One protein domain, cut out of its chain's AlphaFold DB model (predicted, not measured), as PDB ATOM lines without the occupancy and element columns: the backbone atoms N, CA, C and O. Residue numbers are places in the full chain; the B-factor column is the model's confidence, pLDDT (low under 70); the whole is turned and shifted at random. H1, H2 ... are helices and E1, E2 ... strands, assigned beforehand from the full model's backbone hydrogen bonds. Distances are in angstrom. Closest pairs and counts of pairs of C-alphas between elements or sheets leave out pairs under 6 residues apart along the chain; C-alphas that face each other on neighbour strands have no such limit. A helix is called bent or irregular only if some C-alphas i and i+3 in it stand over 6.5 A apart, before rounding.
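AT A GLANCE: This is residues 6 to 95 of the 205 residues of an uncharacterized protein of Larkinella rosea (UniProt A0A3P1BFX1). A strongly twisted, curled wall of four strands, built on the long hairpin E1 and E2, has three helices gathered along one side: H1 and H3 over the sheet, with H2 next to H3 and off the sheet. The short strand E4 lies beside E2, outside the sheet. The printed part has 90 residues, with three named helices and five named strands in the order H1 E1 E2 E3 E4 H2 H3 E5; the class is mixed, helices and strands. The sheet runs E3 E2 E1 E5 and is mixed. The whole is compact, with a radius of gyration of the C-alphas of 12.4 A and spans of 39 by 30 by 22 A.

IN THESE COORDINATES: E2, residues 25 to 33, is the longest strand at 26.6 A, and E1, residues 15 to 22, measures 21.8 A. E3 is residues 42 to 44, 7.2 A, and E5 is residues 92 to 95, 10.0 A, ending at C-alpha 95 (-0.350, 25.120, -39.409). E4 is residues 52 to 55, 9.9 A. H1, residues 6 to 13, 10.5 A, begins at C-alpha 6 (-15.850, 12.867, -36.199). H2 is residues 59 to 68, 15.2 A, and is irregular, but only just: C-alphas 59 and 62 are 6.9 A apart. H3 is residues 75 to 84, 14.3 A.

HOW THE PARTS SIT: E1, E2 and E3 form a meander, each strand the antiparallel neighbour of the one before. In the hairpin E1 and E2, N 18 and O 29 are within hydrogen-bond range at 2.9 A; in the hairpin E2 and E3, N 43 and O 32 are at 2.8 A. The edge strand E5 is parallel to E1, with N 21 and O 94 at 2.8 A. E4 pairs with no named strand; its closest C-alpha to E2 is that of Phe 55, 4.9 A from Tyr 28. H1 is on the sheet at a height of 7.7 A, over E1 and along the strands. H3 is on the sheet at a height of 9.9 A and runs across the strands, at 66 degrees to E1 on the local plane. H1 and H3 touch, closest at the C-alphas of Tyr 13 and Asn 77, 5.5 A, at a shallow tilt of 22 degrees, opposite ways. H2 and H3 are close but not clearly touching, with the C-alphas of Ala 62 and Leu 82 at 7.3 A. H1 has every O i to N i+4 pair within hydrogen-bond range; H2 and H3 each have 5 of 6.

THE WHOLE: The C-alphas of Glu 24 and Ser 38 are the two farthest apart, at 38.8 A. The printed part has no cut, and no link is long. Mean pLDDT of the printed part is 94.8, and no printed residue is under 70.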
ATOM      1  N   ASN A   6     -16.207  12.398 -34.863       86.06
ATOM      2  CA  ASN A   6     -15.850  12.867 -36.199       86.06
ATOM      3  C   ASN A   6     -14.721  12.051 -36.841       86.06
ATOM      4  O   ASN A   6     -14.744  11.885 -38.057       86.06
ATOM      5  N   ASN A   7     -13.771  11.505 -36.073       89.56
ATOM      6  CA  ASN A   7     -12.729  10.637 -36.625       89.56
ATOM      7  C   ASN A   7     -13.327   9.318 -37.122       89.56
ATOM      8  O   ASN A   7     -13.115   8.960 -38.276       89.56
ATOM      9  N   ALA A   8     -14.153   8.654 -36.308       89.25
ATOM     10  CA  ALA A   8     -14.816   7.410 -36.708       89.25
ATOM     11  C   ALA A   8     -15.744   7.606 -37.926       89.25
ATOM     12  O   ALA A   8     -15.777   6.782 -38.846       89.25
ATOM     13  N   VAL A   9     -16.474   8.725 -37.962       92.25
ATOM     14  CA  VAL A   9     -17.278   9.141 -39.119       92.25
ATOM     15  C   VAL A   9     -16.389   9.374 -40.343       92.25
ATOM     16  O   VAL A   9     -16.695   8.873 -41.424       92.25
ATOM     17  N   SER A  10     -15.272  10.083 -40.184       93.94
ATOM     18  CA  SER A  10     -14.354  10.372 -41.289       93.94
ATOM     19  C   SER A  10     -13.770   9.099 -41.898       93.94
ATOM     20  O   SER A  10     -13.775   8.956 -43.119       93.94
ATOM     21  N   GLU A  11     -13.368   8.133 -41.068       93.81
ATOM     22  CA  GLU A  11     -12.875   6.826 -41.523       93.81
ATOM     23  C   GLU A  11     -13.951   6.009 -42.246       93.81
ATOM     24  O   GLU A  11     -13.670   5.357 -43.250       93.81
ATOM     25  N   THR A  12     -15.202   6.075 -41.777       94.50
ATOM     26  CA  THR A  12     -16.326   5.343 -42.384       94.50
ATOM     27  C   THR A  12     -16.605   5.814 -43.811       94.50
ATOM     28  O   THR A  12     -16.810   4.994 -44.703       94.50
ATOM     29  N   TYR A  13     -16.609   7.130 -44.033       96.25
ATOM     30  CA  TYR A  13     -16.951   7.724 -45.332       96.25
ATOM     31  C   TYR A  13     -15.735   8.085 -46.191       96.25
ATOM     32  O   TYR A  13     -15.892   8.483 -47.351       96.25
ATOM     33  N   ARG A  14     -14.526   7.972 -45.627       96.81
ATOM     34  CA  ARG A  14     -13.264   8.393 -46.248       96.81
ATOM     35  C   ARG A  14     -13.287   9.864 -46.659       96.81
ATOM     36  O   ARG A  14     -12.841  10.228 -47.745       96.81
ATOM     37  N   LYS A  15     -13.868  10.701 -45.802       97.06
ATOM     38  CA  LYS A  15     -13.973  12.156 -45.960       97.06
ATOM     39  C   LYS A  15     -13.521  12.796 -44.666       97.06
ATOM     40  O   LYS A  15     -13.921  12.362 -43.594       97.06
ATOM     41  N   TYR A  16     -12.706  13.825 -44.763       96.38
ATOM     42  CA  TYR A  16     -11.987  14.382 -43.636       96.38
ATOM     43  C   TYR A  16     -12.222  15.883 -43.585       96.38
ATOM     44  O   TYR A  16     -11.995  16.616 -44.553       96.38
ATOM     45  N   LEU A  17     -12.666  16.342 -42.418       96.94
ATOM     46  CA  LEU A  17     -12.668  17.755 -42.091       96.94
ATOM     47  C   LEU A  17     -11.261  18.122 -41.631       96.94
ATOM     48  O   LEU A  17     -10.758  17.571 -40.651       96.94
ATOM     49  N   ILE A  18     -10.640  19.064 -42.318       97.44
ATOM     50  CA  ILE A  18      -9.275  19.498 -42.055       97.44
ATOM     51  C   ILE A  18      -9.318  20.913 -41.517       97.44
ATOM     52  O   ILE A  18     -10.003  21.771 -42.074       97.44
ATOM     53  N   LYS A  19      -8.569  21.175 -40.449       97.38
ATOM     54  CA  LYS A  19      -8.398  22.528 -39.930       97.38
ATOM     55  C   LYS A  19      -7.091  23.106 -40.443       97.38
ATOM     56  O   LYS A  19      -6.066  22.436 -40.438       97.38
ATOM     57  N   VAL A  20      -7.114  24.361 -40.858       98.06
ATOM     58  CA  VAL A  20      -5.945  25.063 -41.383       98.06
ATOM     59  C   VAL A  20      -5.745  26.331 -40.572       98.06
ATOM     60  O   VAL A  20      -6.678  27.122 -40.446       98.06
ATOM     61  N   LYS A  21      -4.550  26.529 -40.013       98.31
ATOM     62  CA  LYS A  21      -4.150  27.819 -39.447       98.31
ATOM     63  C   LYS A  21      -3.429  28.629 -40.519       98.31
ATOM     64  O   LYS A  21      -2.452  28.151 -41.094       98.31
ATOM     65  N   LEU A  22      -3.936  29.823 -40.798       97.69
ATOM     66  CA  LEU A  22      -3.376  30.737 -41.784       97.69
ATOM     67  C   LEU A  22      -3.694  32.184 -41.397       97.69
ATOM     68  O   LEU A  22      -4.844  32.512 -41.103       97.69
ATOM     69  N   ASN A  23      -2.695  33.061 -41.444       96.19
ATOM     70  CA  ASN A  23      -2.788  34.456 -41.014       96.19
ATOM     71  C   ASN A  23      -3.360  34.604 -39.590       96.19
ATOM     72  O   ASN A  23      -4.198  35.468 -39.337       96.19
ATOM     73  N   GLU A  24      -2.929  33.736 -38.669       96.62
ATOM     74  CA  GLU A  24      -3.373  33.653 -37.269       96.62
ATOM     75  C   GLU A  24      -4.861  33.311 -37.069       96.62
ATOM     76  O   GLU A  24      -5.364  33.330 -35.942       96.62
ATOM     77  N   ALA A  25      -5.571  32.949 -38.139       97.69
ATOM     78  CA  ALA A  25      -6.955  32.504 -38.102       97.69
ATOM     79  C   ALA A  25      -7.058  31.010 -38.427       97.69
ATOM     80  O   ALA A  25      -6.226  30.445 -39.137       97.69
ATOM     81  N   PHE A  26      -8.102  30.365 -37.904       97.81
ATOM     82  CA  PHE A  26      -8.424  28.983 -38.240       97.81
ATOM     83  C   PHE A  26      -9.540  28.922 -39.274       97.81
ATOM     84  O   PHE A  26     -10.574  29.573 -39.122       97.81
ATOM     85  N   TYR A  27      -9.336  28.067 -40.266       98.38
ATOM     86  CA  TYR A  27     -10.291  27.738 -41.309       98.38
ATOM     87  C   TYR A  27     -10.505  26.229 -41.372       98.38
ATOM     88  O   TYR A  27      -9.706  25.452 -40.851       98.38
ATOM     89  N   TYR A  28     -11.574  25.826 -42.041       98.12
ATOM     90  CA  TYR A  28     -11.909  24.445 -42.332       98.12
ATOM     91  C   TYR A  28     -11.867  24.213 -43.836       98.12
ATOM     92  O   TYR A  28     -12.326  25.052 -44.607       98.12
ATOM     93  N   MET A  29     -11.344  23.072 -44.250       97.50
ATOM     94  CA  MET A  29     -11.393  22.595 -45.627       97.50
ATOM     95  C   MET A  29     -11.736  21.110 -45.634       97.50
ATOM     96  O   MET A  29     -11.697  20.448 -44.595       97.50
ATOM     97  N   MET A  30     -12.057  20.587 -46.812       97.31
ATOM     98  CA  MET A  30     -12.443  19.192 -46.971       97.31
ATOM     99  C   MET A  30     -11.467  18.479 -47.886       97.31
ATOM    100  O   MET A  30     -11.097  18.989 -48.945       97.31
ATOM    101  N   TRP A  31     -11.082  17.291 -47.446       96.94
ATOM    102  CA  TRP A  31     -10.197  16.366 -48.133       96.94
ATOM    103  C   TRP A  31     -10.794  14.966 -48.026       96.94
ATOM    104  O   TRP A  31     -11.495  14.675 -47.060       96.94
ATOM    105  N   GLY A  32     -10.567  14.086 -48.988       96.81
ATOM    106  CA  GLY A  32     -11.016  12.706 -48.865       96.81
ATOM    107  C   GLY A  32     -10.861  11.893 -50.127       96.81
ATOM    108  O   GLY A  32     -10.629  12.424 -51.204       96.81
ATOM    109  N   THR A  33     -11.045  10.592 -49.978       96.50
ATOM    110  CA  THR A  33     -10.884   9.623 -51.055       96.50
ATOM    111  C   THR A  33     -12.128   9.615 -51.936       96.50
ATOM    112  O   THR A  33     -13.248   9.509 -51.425       96.50
ATOM    113  N   ASP A  34     -11.959   9.706 -53.253       95.44
ATOM    114  CA  ASP A  34     -13.048   9.499 -54.204       95.44
ATOM    115  C   ASP A  34     -13.283   7.999 -54.416       95.44
ATOM    116  O   ASP A  34     -12.684   7.371 -55.285       95.44
ATOM    117  N   MET A  35     -14.158   7.405 -53.602       93.44
ATOM    118  CA  MET A  35     -14.430   5.964 -53.651       93.44
ATOM    119  C   MET A  35     -15.178   5.532 -54.922       93.44
ATOM    120  O   MET A  35     -15.310   4.332 -55.170       93.44
ATOM    121  N   ALA A  36     -15.690   6.483 -55.710       90.25
ATOM    122  CA  ALA A  36     -16.318   6.204 -56.996       90.25
ATOM    123  C   ALA A  36     -15.284   6.043 -58.126       90.25
ATOM    124  O   ALA A  36     -15.604   5.459 -59.164       90.25
ATOM    125  N   ASP A  37     -14.056   6.529 -57.925       89.12
ATOM    126  CA  ASP A  37     -12.941   6.336 -58.845       89.12
ATOM    127  C   ASP A  37     -12.281   4.963 -58.633       89.12
ATOM    128  O   ASP A  37     -12.065   4.502 -57.513       89.12
ATOM    129  N   SER A  38     -11.916   4.312 -59.736       87.69
ATOM    130  CA  SER A  38     -11.161   3.059 -59.740       87.69
ATOM    131  C   SER A  38      -9.785   3.175 -59.089       87.69
ATOM    132  O   SER A  38      -9.317   2.204 -58.493       87.69
ATOM    133  N   GLU A  39      -9.152   4.345 -59.184       88.56
ATOM    134  CA  GLU A  39      -7.856   4.607 -58.556       88.56
ATOM    135  C   GLU A  39      -7.992   5.073 -57.103       88.56
ATOM    136  O   GLU A  39      -6.992   5.105 -56.389       88.56
ATOM    137  N   GLN A  40      -9.218   5.375 -56.649       90.81
ATOM    138  CA  GLN A  40      -9.513   5.882 -55.308       90.81
ATOM    139  C   GLN A  40      -8.579   7.033 -54.924       90.81
ATOM    140  O   GLN A  40      -7.944   7.015 -53.872       90.81
ATOM    141  N   GLN A  41      -8.452   8.016 -55.815       92.75
ATOM    142  CA  GLN A  41      -7.581   9.159 -55.576       92.75
ATOM    143  C   GLN A  41      -8.154  10.057 -54.477       92.75
ATOM    144  O   GLN A  41      -9.366  10.290 -54.401       92.75
ATOM    145  N   ASP A  42      -7.270  10.591 -53.640       95.94
ATOM    146  CA  ASP A  42      -7.631  11.603 -52.658       95.94
ATOM    147  C   ASP A  42      -7.831  12.966 -53.341       95.94
ATOM    148  O   ASP A  42      -7.090  13.357 -54.242       95.94
ATOM    149  N   LYS A  43      -8.875  13.688 -52.927       96.69
ATOM    150  CA  LYS A  43      -9.322  14.951 -53.521       96.69
ATOM    151  C   LYS A  43      -9.617  15.989 -52.451       96.69
ATOM    152  O   LYS A  43     -10.103  15.685 -51.362       96.69
ATOM    153  N   LEU A  44      -9.353  17.244 -52.786       97.75
ATOM    154  CA  LEU A  44      -9.804  18.411 -52.043       97.75
ATOM    155  C   LEU A  44     -11.144  18.893 -52.609       97.75
ATOM    156  O   LEU A  44     -11.410  18.768 -53.810       97.75
ATOM    157  N   LEU A  45     -11.979  19.500 -51.759       97.62
ATOM    158  CA  LEU A  45     -13.138  20.236 -52.258       97.62
ATOM    159  C   LEU A  45     -12.693  21.570 -52.864       97.62
ATOM    160  O   LEU A  45     -12.122  22.419 -52.172       97.62
ATOM    161  N   LEU A  46     -13.018  21.755 -54.139       97.62
ATOM    162  CA  LEU A  46     -12.668  22.937 -54.914       97.62
ATOM    163  C   LEU A  46     -13.920  23.685 -55.374       97.62
ATOM    164  O   LEU A  46     -15.006  23.114 -55.462       97.62
ATOM    165  N   ASP A  47     -13.764  24.967 -55.681       96.81
ATOM    166  CA  ASP A  47     -14.778  25.727 -56.408       96.81
ATOM    167  C   ASP A  47     -14.672  25.520 -57.936       96.81
ATOM    168  O   ASP A  47     -13.734  24.871 -58.406       96.81
ATOM    169  N   PRO A  48     -15.613  26.056 -58.742       95.44
ATOM    170  CA  PRO A  48     -15.567  25.929 -60.203       95.44
ATOM    171  C   PRO A  48     -14.331  26.555 -60.867       95.44
ATOM    172  O   PRO A  48     -14.066  26.286 -62.036       95.44
ATOM    173  N   GLU A  49     -13.583  27.395 -60.146       95.75
ATOM    174  CA  GLU A  49     -12.316  27.980 -60.584       95.75
ATOM    175  C   GLU A  49     -11.097  27.211 -60.043       95.75
ATOM    176  O   GLU A  49      -9.987  27.746 -60.038       95.75
ATOM    177  N   ASN A  50     -11.287  25.966 -59.591       95.88
ATOM    178  CA  ASN A  50     -10.253  25.081 -59.053       95.88
ATOM    179  C   ASN A  50      -9.559  25.614 -57.784       95.88
ATOM    180  O   ASN A  50      -8.442  25.202 -57.455       95.88
ATOM    181  N   ARG A  51     -10.206  26.522 -57.044       97.50
ATOM    182  CA  ARG A  51      -9.675  27.079 -55.793       97.50
ATOM    183  C   ARG A  51     -10.099  26.248 -54.595       97.50
ATOM    184  O   ARG A  51     -11.238  25.801 -54.509       97.50
ATOM    185  N   ILE A  52      -9.195  26.115 -53.635       98.31
ATOM    186  CA  ILE A  52      -9.421  25.391 -52.383       98.31
ATOM    187  C   ILE A  52     -10.354  26.219 -51.502       98.31
ATOM    188  O   ILE A  52     -10.055  27.369 -51.181       98.31
ATOM    189  N   LEU A  53     -11.483  25.647 -51.095       98.44
ATOM    190  CA  LEU A  53     -12.449  26.343 -50.249       98.44
ATOM    191  C   LEU A  53     -12.028  26.289 -48.771       98.44
ATOM    192  O   LEU A  53     -11.904  25.207 -48.198       98.44
ATOM    193  N   LEU A  54     -11.839  27.461 -48.154       98.44
ATOM    194  CA  LEU A  54     -11.510  27.626 -46.735       98.44
ATOM    195  C   LEU A  54     -12.660  28.312 -45.988       98.44
ATOM    196  O   LEU A  54     -12.902  29.502 -46.170       98.44
ATOM    197  N   PHE A  55     -13.342  27.587 -45.110       98.19
ATOM    198  CA  PHE A  55     -14.503  28.059 -44.354       98.19
ATOM    199  C   PHE A  55     -14.108  28.555 -42.969       98.19
ATOM    200  O   PHE A  55     -13.402  27.865 -42.241       98.19
ATOM    201  N   SER A  56     -14.593  29.723 -42.554       97.25
ATOM    202  CA  SER A  56     -14.369  30.208 -41.184       97.25
ATOM    203  C   SER A  56     -15.176  29.420 -40.143       97.25
ATOM    204  O   SER A  56     -14.772  29.307 -38.983       97.25
ATOM    205  N   ARG A  57     -16.315  28.846 -40.555       95.19
ATOM    206  CA  ARG A  57     -17.202  28.049 -39.707       95.19
ATOM    207  C   ARG A  57     -17.758  26.849 -40.471       95.19
ATOM    208  O   ARG A  57     -18.055  26.932 -41.657       95.19
ATOM    209  N   ILE A  58     -17.926  25.733 -39.769       93.75
ATOM    210  CA  ILE A  58     -18.408  24.471 -40.359       93.75
ATOM    211  C   ILE A  58     -19.869  24.556 -40.784       93.75
ATOM    212  O   ILE A  58     -20.246  23.973 -41.797       93.75
ATOM    213  N   ASP A  59     -20.680  25.318 -40.049       92.81
ATOM    214  CA  ASP A  59     -22.098  25.519 -40.359       92.81
ATOM    215  C   ASP A  59     -22.322  26.195 -41.726       92.81
ATOM    216  O   ASP A  59     -23.413  26.111 -42.273       92.81
ATOM    217  N   GLN A  60     -21.286  26.798 -42.321       94.69
ATOM    218  CA  GLN A  60     -21.337  27.397 -43.656       94.69
ATOM    219  C   GLN A  60     -21.172  26.380 -44.792       94.69
ATOM    220  O   GLN A  60     -21.525  26.692 -45.927       94.69
ATOM    221  N   ILE A  61     -20.612  25.196 -44.525       95.25
ATOM    222  CA  ILE A  61     -20.158  24.275 -45.578       95.25
ATOM    223  C   ILE A  61     -21.337  23.779 -46.422       95.25
ATOM    224  O   ILE A  61     -21.325  23.932 -47.644       95.25
ATOM    225  N   ALA A  62     -22.362  23.215 -45.779       94.81
ATOM    226  CA  ALA A  62     -23.512  22.639 -46.478       94.81
ATOM    227  C   ALA A  62     -24.282  23.696 -47.285       94.81
ATOM    228  O   ALA A  62     -24.552  23.495 -48.471       94.81
ATOM    229  N   ASP A  63     -24.559  24.844 -46.663       94.44
ATOM    230  CA  ASP A  63     -25.272  25.951 -47.301       94.44
ATOM    231  C   ASP A  63     -24.489  26.514 -48.491       94.44
ATOM    232  O   ASP A  63     -25.068  26.785 -49.543       94.44
ATOM    233  N   PHE A  64     -23.166  26.654 -48.367       96.50
ATOM    234  CA  PHE A  64     -22.326  27.157 -49.450       96.50
ATOM    235  C   PHE A  64     -22.281  26.196 -50.639       96.50
ATOM    236  O   PHE A  64     -22.407  26.650 -51.781       96.50
ATOM    237  N   ILE A  65     -22.130  24.889 -50.382       95.75
ATOM    238  CA  ILE A  65     -22.142  23.851 -51.422       95.75
ATOM    239  C   ILE A  65     -23.459  23.905 -52.198       95.75
ATOM    240  O   ILE A  65     -23.443  23.987 -53.427       95.75
ATOM    241  N   ALA A  66     -24.590  23.946 -51.488       94.06
ATOM    242  CA  ALA A  66     -25.913  24.002 -52.099       94.06
ATOM    243  C   ALA A  66     -26.144  25.307 -52.882       94.06
ATOM    244  O   ALA A  66     -26.567  25.275 -54.037       94.06
ATOM    245  N   ALA A  67     -25.834  26.462 -52.282       95.19
ATOM    246  CA  ALA A  67     -26.100  27.770 -52.879       95.19
ATOM    247  C   ALA A  67     -25.260  28.051 -54.134       95.19
ATOM    248  O   ALA A  67     -25.721  28.753 -55.033       95.19
ATOM    249  N   ASN A  68     -24.040  27.511 -54.206       95.25
ATOM    250  CA  ASN A  68     -23.118  27.743 -55.321       95.25
ATOM    251  C   ASN A  68     -23.039  26.558 -56.291       95.25
ATOM    252  O   ASN A  68     -22.248  26.611 -57.228       95.25
ATOM    253  N   SER A  69     -23.853  25.511 -56.088       92.62
ATOM    254  CA  SER A  69     -23.824  24.285 -56.902       92.62
ATOM    255  C   SER A  69     -22.410  23.704 -57.019       92.62
ATOM    256  O   SER A  69     -21.952  23.362 -58.109       92.62
ATOM    257  N   ILE A  70     -21.695  23.653 -55.891       95.25
ATOM    258  CA  ILE A  70     -20.338  23.108 -55.849       95.25
ATOM    259  C   ILE A  70     -20.417  21.606 -56.112       95.25
ATOM    260  O   ILE A  70     -21.097  20.886 -55.380       95.25
ATOM    261  N   SER A  71     -19.711  21.145 -57.143       92.88
ATOM    262  CA  SER A  71     -19.549  19.716 -57.405       92.88
ATOM    263  C   SER A  71     -18.706  19.092 -56.295       92.88
ATOM    264  O   SER A  71     -17.615  19.585 -55.996       92.88
ATOM    265  N   VAL A  72     -19.205  18.023 -55.677       95.50
ATOM    266  CA  VAL A  72     -18.470  17.275 -54.651       95.50
ATOM    267  C   VAL A  72     -18.017  15.936 -55.231       95.50
ATOM    268  O   VAL A  72     -18.722  15.310 -56.019       95.50
ATOM    269  N   PHE A  73     -16.822  15.489 -54.857       94.38
ATOM    270  CA  PHE A  73     -16.344  14.154 -55.217       94.38
ATOM    271  C   PHE A  73     -17.054  13.099 -54.367       94.38
ATOM    272  O   PHE A  73     -17.376  13.360 -53.206       94.38
ATOM    273  N   ASP A  74     -17.277  11.912 -54.937       95.38
ATOM    274  CA  ASP A  74     -17.957  10.806 -54.259       95.38
ATOM    275  C   ASP A  74     -19.244  11.252 -53.534       95.38
ATOM    276  O   ASP A  74     -19.392  11.092 -52.320       95.38
ATOM    277  N   GLU A  75     -20.180  11.848 -54.285       94.31
ATOM    278  CA  GLU A  75     -21.449  12.389 -53.760       94.31
ATOM    279  C   GLU A  75     -22.173  11.404 -52.830       94.31
ATOM    280  O   GLU A  75     -22.760  11.803 -51.819       94.31
ATOM    281  N   SER A  76     -22.085  10.108 -53.156       94.44
ATOM    282  CA  SER A  76     -22.728   9.018 -52.426       94.44
ATOM    283  C   SER A  76     -22.261   8.893 -50.976       94.44
ATOM    284  O   SER A  76     -23.072   8.557 -50.115       94.44
ATOM    285  N   ASN A  77     -20.997   9.221 -50.689       96.25
ATOM    286  CA  ASN A  77     -20.448   9.238 -49.335       96.25
ATOM    287  C   ASN A  77     -20.299  10.657 -48.780       96.25
ATOM    288  O   ASN A  77     -20.442  10.846 -47.572       96.25
ATOM    289  N   PHE A  78     -20.055  11.662 -49.626       96.81
ATOM    290  CA  PHE A  78     -19.815  13.040 -49.192       96.81
ATOM    291  C   PHE A  78     -21.039  13.654 -48.507       96.81
ATOM    292  O   PHE A  78     -20.918  14.231 -47.427       96.81
ATOM    293  N   HIS A  79     -22.232  13.526 -49.098       95.31
ATOM    294  CA  HIS A  79     -23.436  14.119 -48.514       95.31
ATOM    295  C   HIS A  79     -23.857  13.456 -47.195       95.31
ATOM    296  O   HIS A  79     -24.112  14.190 -46.238       95.31
ATOM    297  N   PRO A  80     -23.899  12.111 -47.084       95.88
ATOM    298  CA  PRO A  80     -24.158  11.466 -45.802       95.88
ATOM    299  C   PRO A  80     -23.126  11.833 -44.739       95.88
ATOM    300  O   PRO A  80     -23.523  12.155 -43.624       95.88
ATOM    301  N   TRP A  81     -21.835  11.856 -45.092       96.31
ATOM    302  CA  TRP A  81     -20.763  12.288 -44.194       96.31
ATOM    303  C   TRP A  81     -21.003  13.698 -43.650       96.31
ATOM    304  O   TRP A  81     -20.994  13.904 -42.438       96.31
ATOM    305  N   LEU A  82     -21.284  14.659 -44.535       94.81
ATOM    306  CA  LEU A  82     -21.528  16.045 -44.146       94.81
ATOM    307  C   LEU A  82     -22.764  16.182 -43.245       94.81
ATOM    308  O   LEU A  82     -22.772  17.010 -42.338       94.81
ATOM    309  N   ALA A  83     -23.795  15.361 -43.464       94.12
ATOM    310  CA  ALA A  83     -25.020  15.374 -42.669       94.12
ATOM    311  C   ALA A  83     -24.839  14.824 -41.243       94.12
ATOM    312  O   ALA A  83     -25.620  15.174 -40.358       94.12
ATOM    313  N   VAL A  84     -23.842  13.961 -41.017       93.75
ATOM    314  CA  VAL A  84     -23.552  13.374 -39.695       93.75
ATOM    315  C   VAL A  84     -22.359  14.022 -38.992       93.75
ATOM    316  O   VAL A  84     -22.073  13.681 -37.849       93.75
ATOM    317  N   LEU A  85     -21.662  14.951 -39.648       89.56
ATOM    318  CA  LEU A  85     -20.546  15.681 -39.060       89.56
ATOM    319  C   LEU A  85     -21.042  16.564 -37.904       89.56
ATOM    320  O   LEU A  85     -21.953  17.376 -38.074       89.56
ATOM    321  N   THR A  86     -20.426  16.443 -36.724       85.50
ATOM    322  CA  THR A  86     -20.846  17.206 -35.538       85.50
ATOM    323  C   THR A  86     -19.724  18.080 -34.992       85.50
ATOM    324  O   THR A  86     -18.663  17.584 -34.631       85.50
ATOM    325  N   GLY A  87     -19.969  19.383 -34.851       85.56
ATOM    326  CA  GLY A  87     -19.050  20.289 -34.156       85.56
ATOM    327  C   GLY A  87     -17.711  20.556 -34.873       85.56
ATOM    328  O   GLY A  87     -17.528  20.151 -36.018       85.56
ATOM    329  N   PRO A  88     -16.789  21.288 -34.210       88.38
ATOM    330  CA  PRO A  88     -15.549  21.819 -34.786       88.38
ATOM    331  C   PRO A  88     -14.355  20.864 -34.837       88.38
ATOM    332  O   PRO A  88     -13.259  21.289 -35.217       88.38
ATOM    333  N   ASP A  89     -14.536  19.611 -34.428       90.94
ATOM    334  CA  ASP A  89     -13.432  18.668 -34.295       90.94
ATOM    335  C   ASP A  89     -12.975  18.202 -35.678       90.94
ATOM    336  O   ASP A  89     -13.689  17.483 -36.381       90.94
ATOM    337  N   ALA A  90     -11.786  18.653 -36.069       93.25
ATOM    338  CA  ALA A  90     -11.144  18.282 -37.318       93.25
ATOM    339  C   ALA A  90     -10.295  17.021 -37.148       93.25
ATOM    340  O   ALA A  90      -9.731  16.780 -36.080       93.25
ATOM    341  N   TYR A  91     -10.166  16.264 -38.233       93.94
ATOM    342  CA  TYR A  91      -9.373  15.041 -38.292       93.94
ATOM    343  C   TYR A  91      -7.876  15.324 -38.109       93.94
ATOM    344  O   TYR A  91      -7.167  14.606 -37.408       93.94
ATOM    345  N   THR A  92      -7.398  16.406 -38.723       94.56
ATOM    346  CA  THR A  92      -6.027  16.901 -38.566       94.56
ATOM    347  C   THR A  92      -5.986  18.423 -38.692       94.56
ATOM    348  O   THR A  92      -6.951  19.056 -39.141       94.56
ATOM    349  N   VAL A  93      -4.863  19.006 -38.276       96.00
ATOM    350  CA  VAL A  93      -4.598  20.442 -38.329       96.00
ATOM    351  C   VAL A  93      -3.318  20.684 -39.121       96.00
ATOM    352  O   VAL A  93      -2.283  20.127 -38.780       96.00
ATOM    353  N   TYR A  94      -3.377  21.551 -40.130       97.38
ATOM    354  CA  TYR A  94      -2.197  22.075 -40.819       97.38
ATOM    355  C   TYR A  94      -1.934  23.510 -40.376       97.38
ATOM    356  O   TYR A  94      -2.773  24.389 -40.585       97.38
ATOM    357  N   ASP A  95      -0.770  23.766 -39.780       97.81
ATOM    358  CA  ASP A  95      -0.350  25.120 -39.409       97.81
ATOM    359  C   ASP A  95       0.541  25.727 -40.505       97.81
ATOM    360  O   ASP A  95       1.761  25.536 -40.544       97.81
TER     361      ASP A  95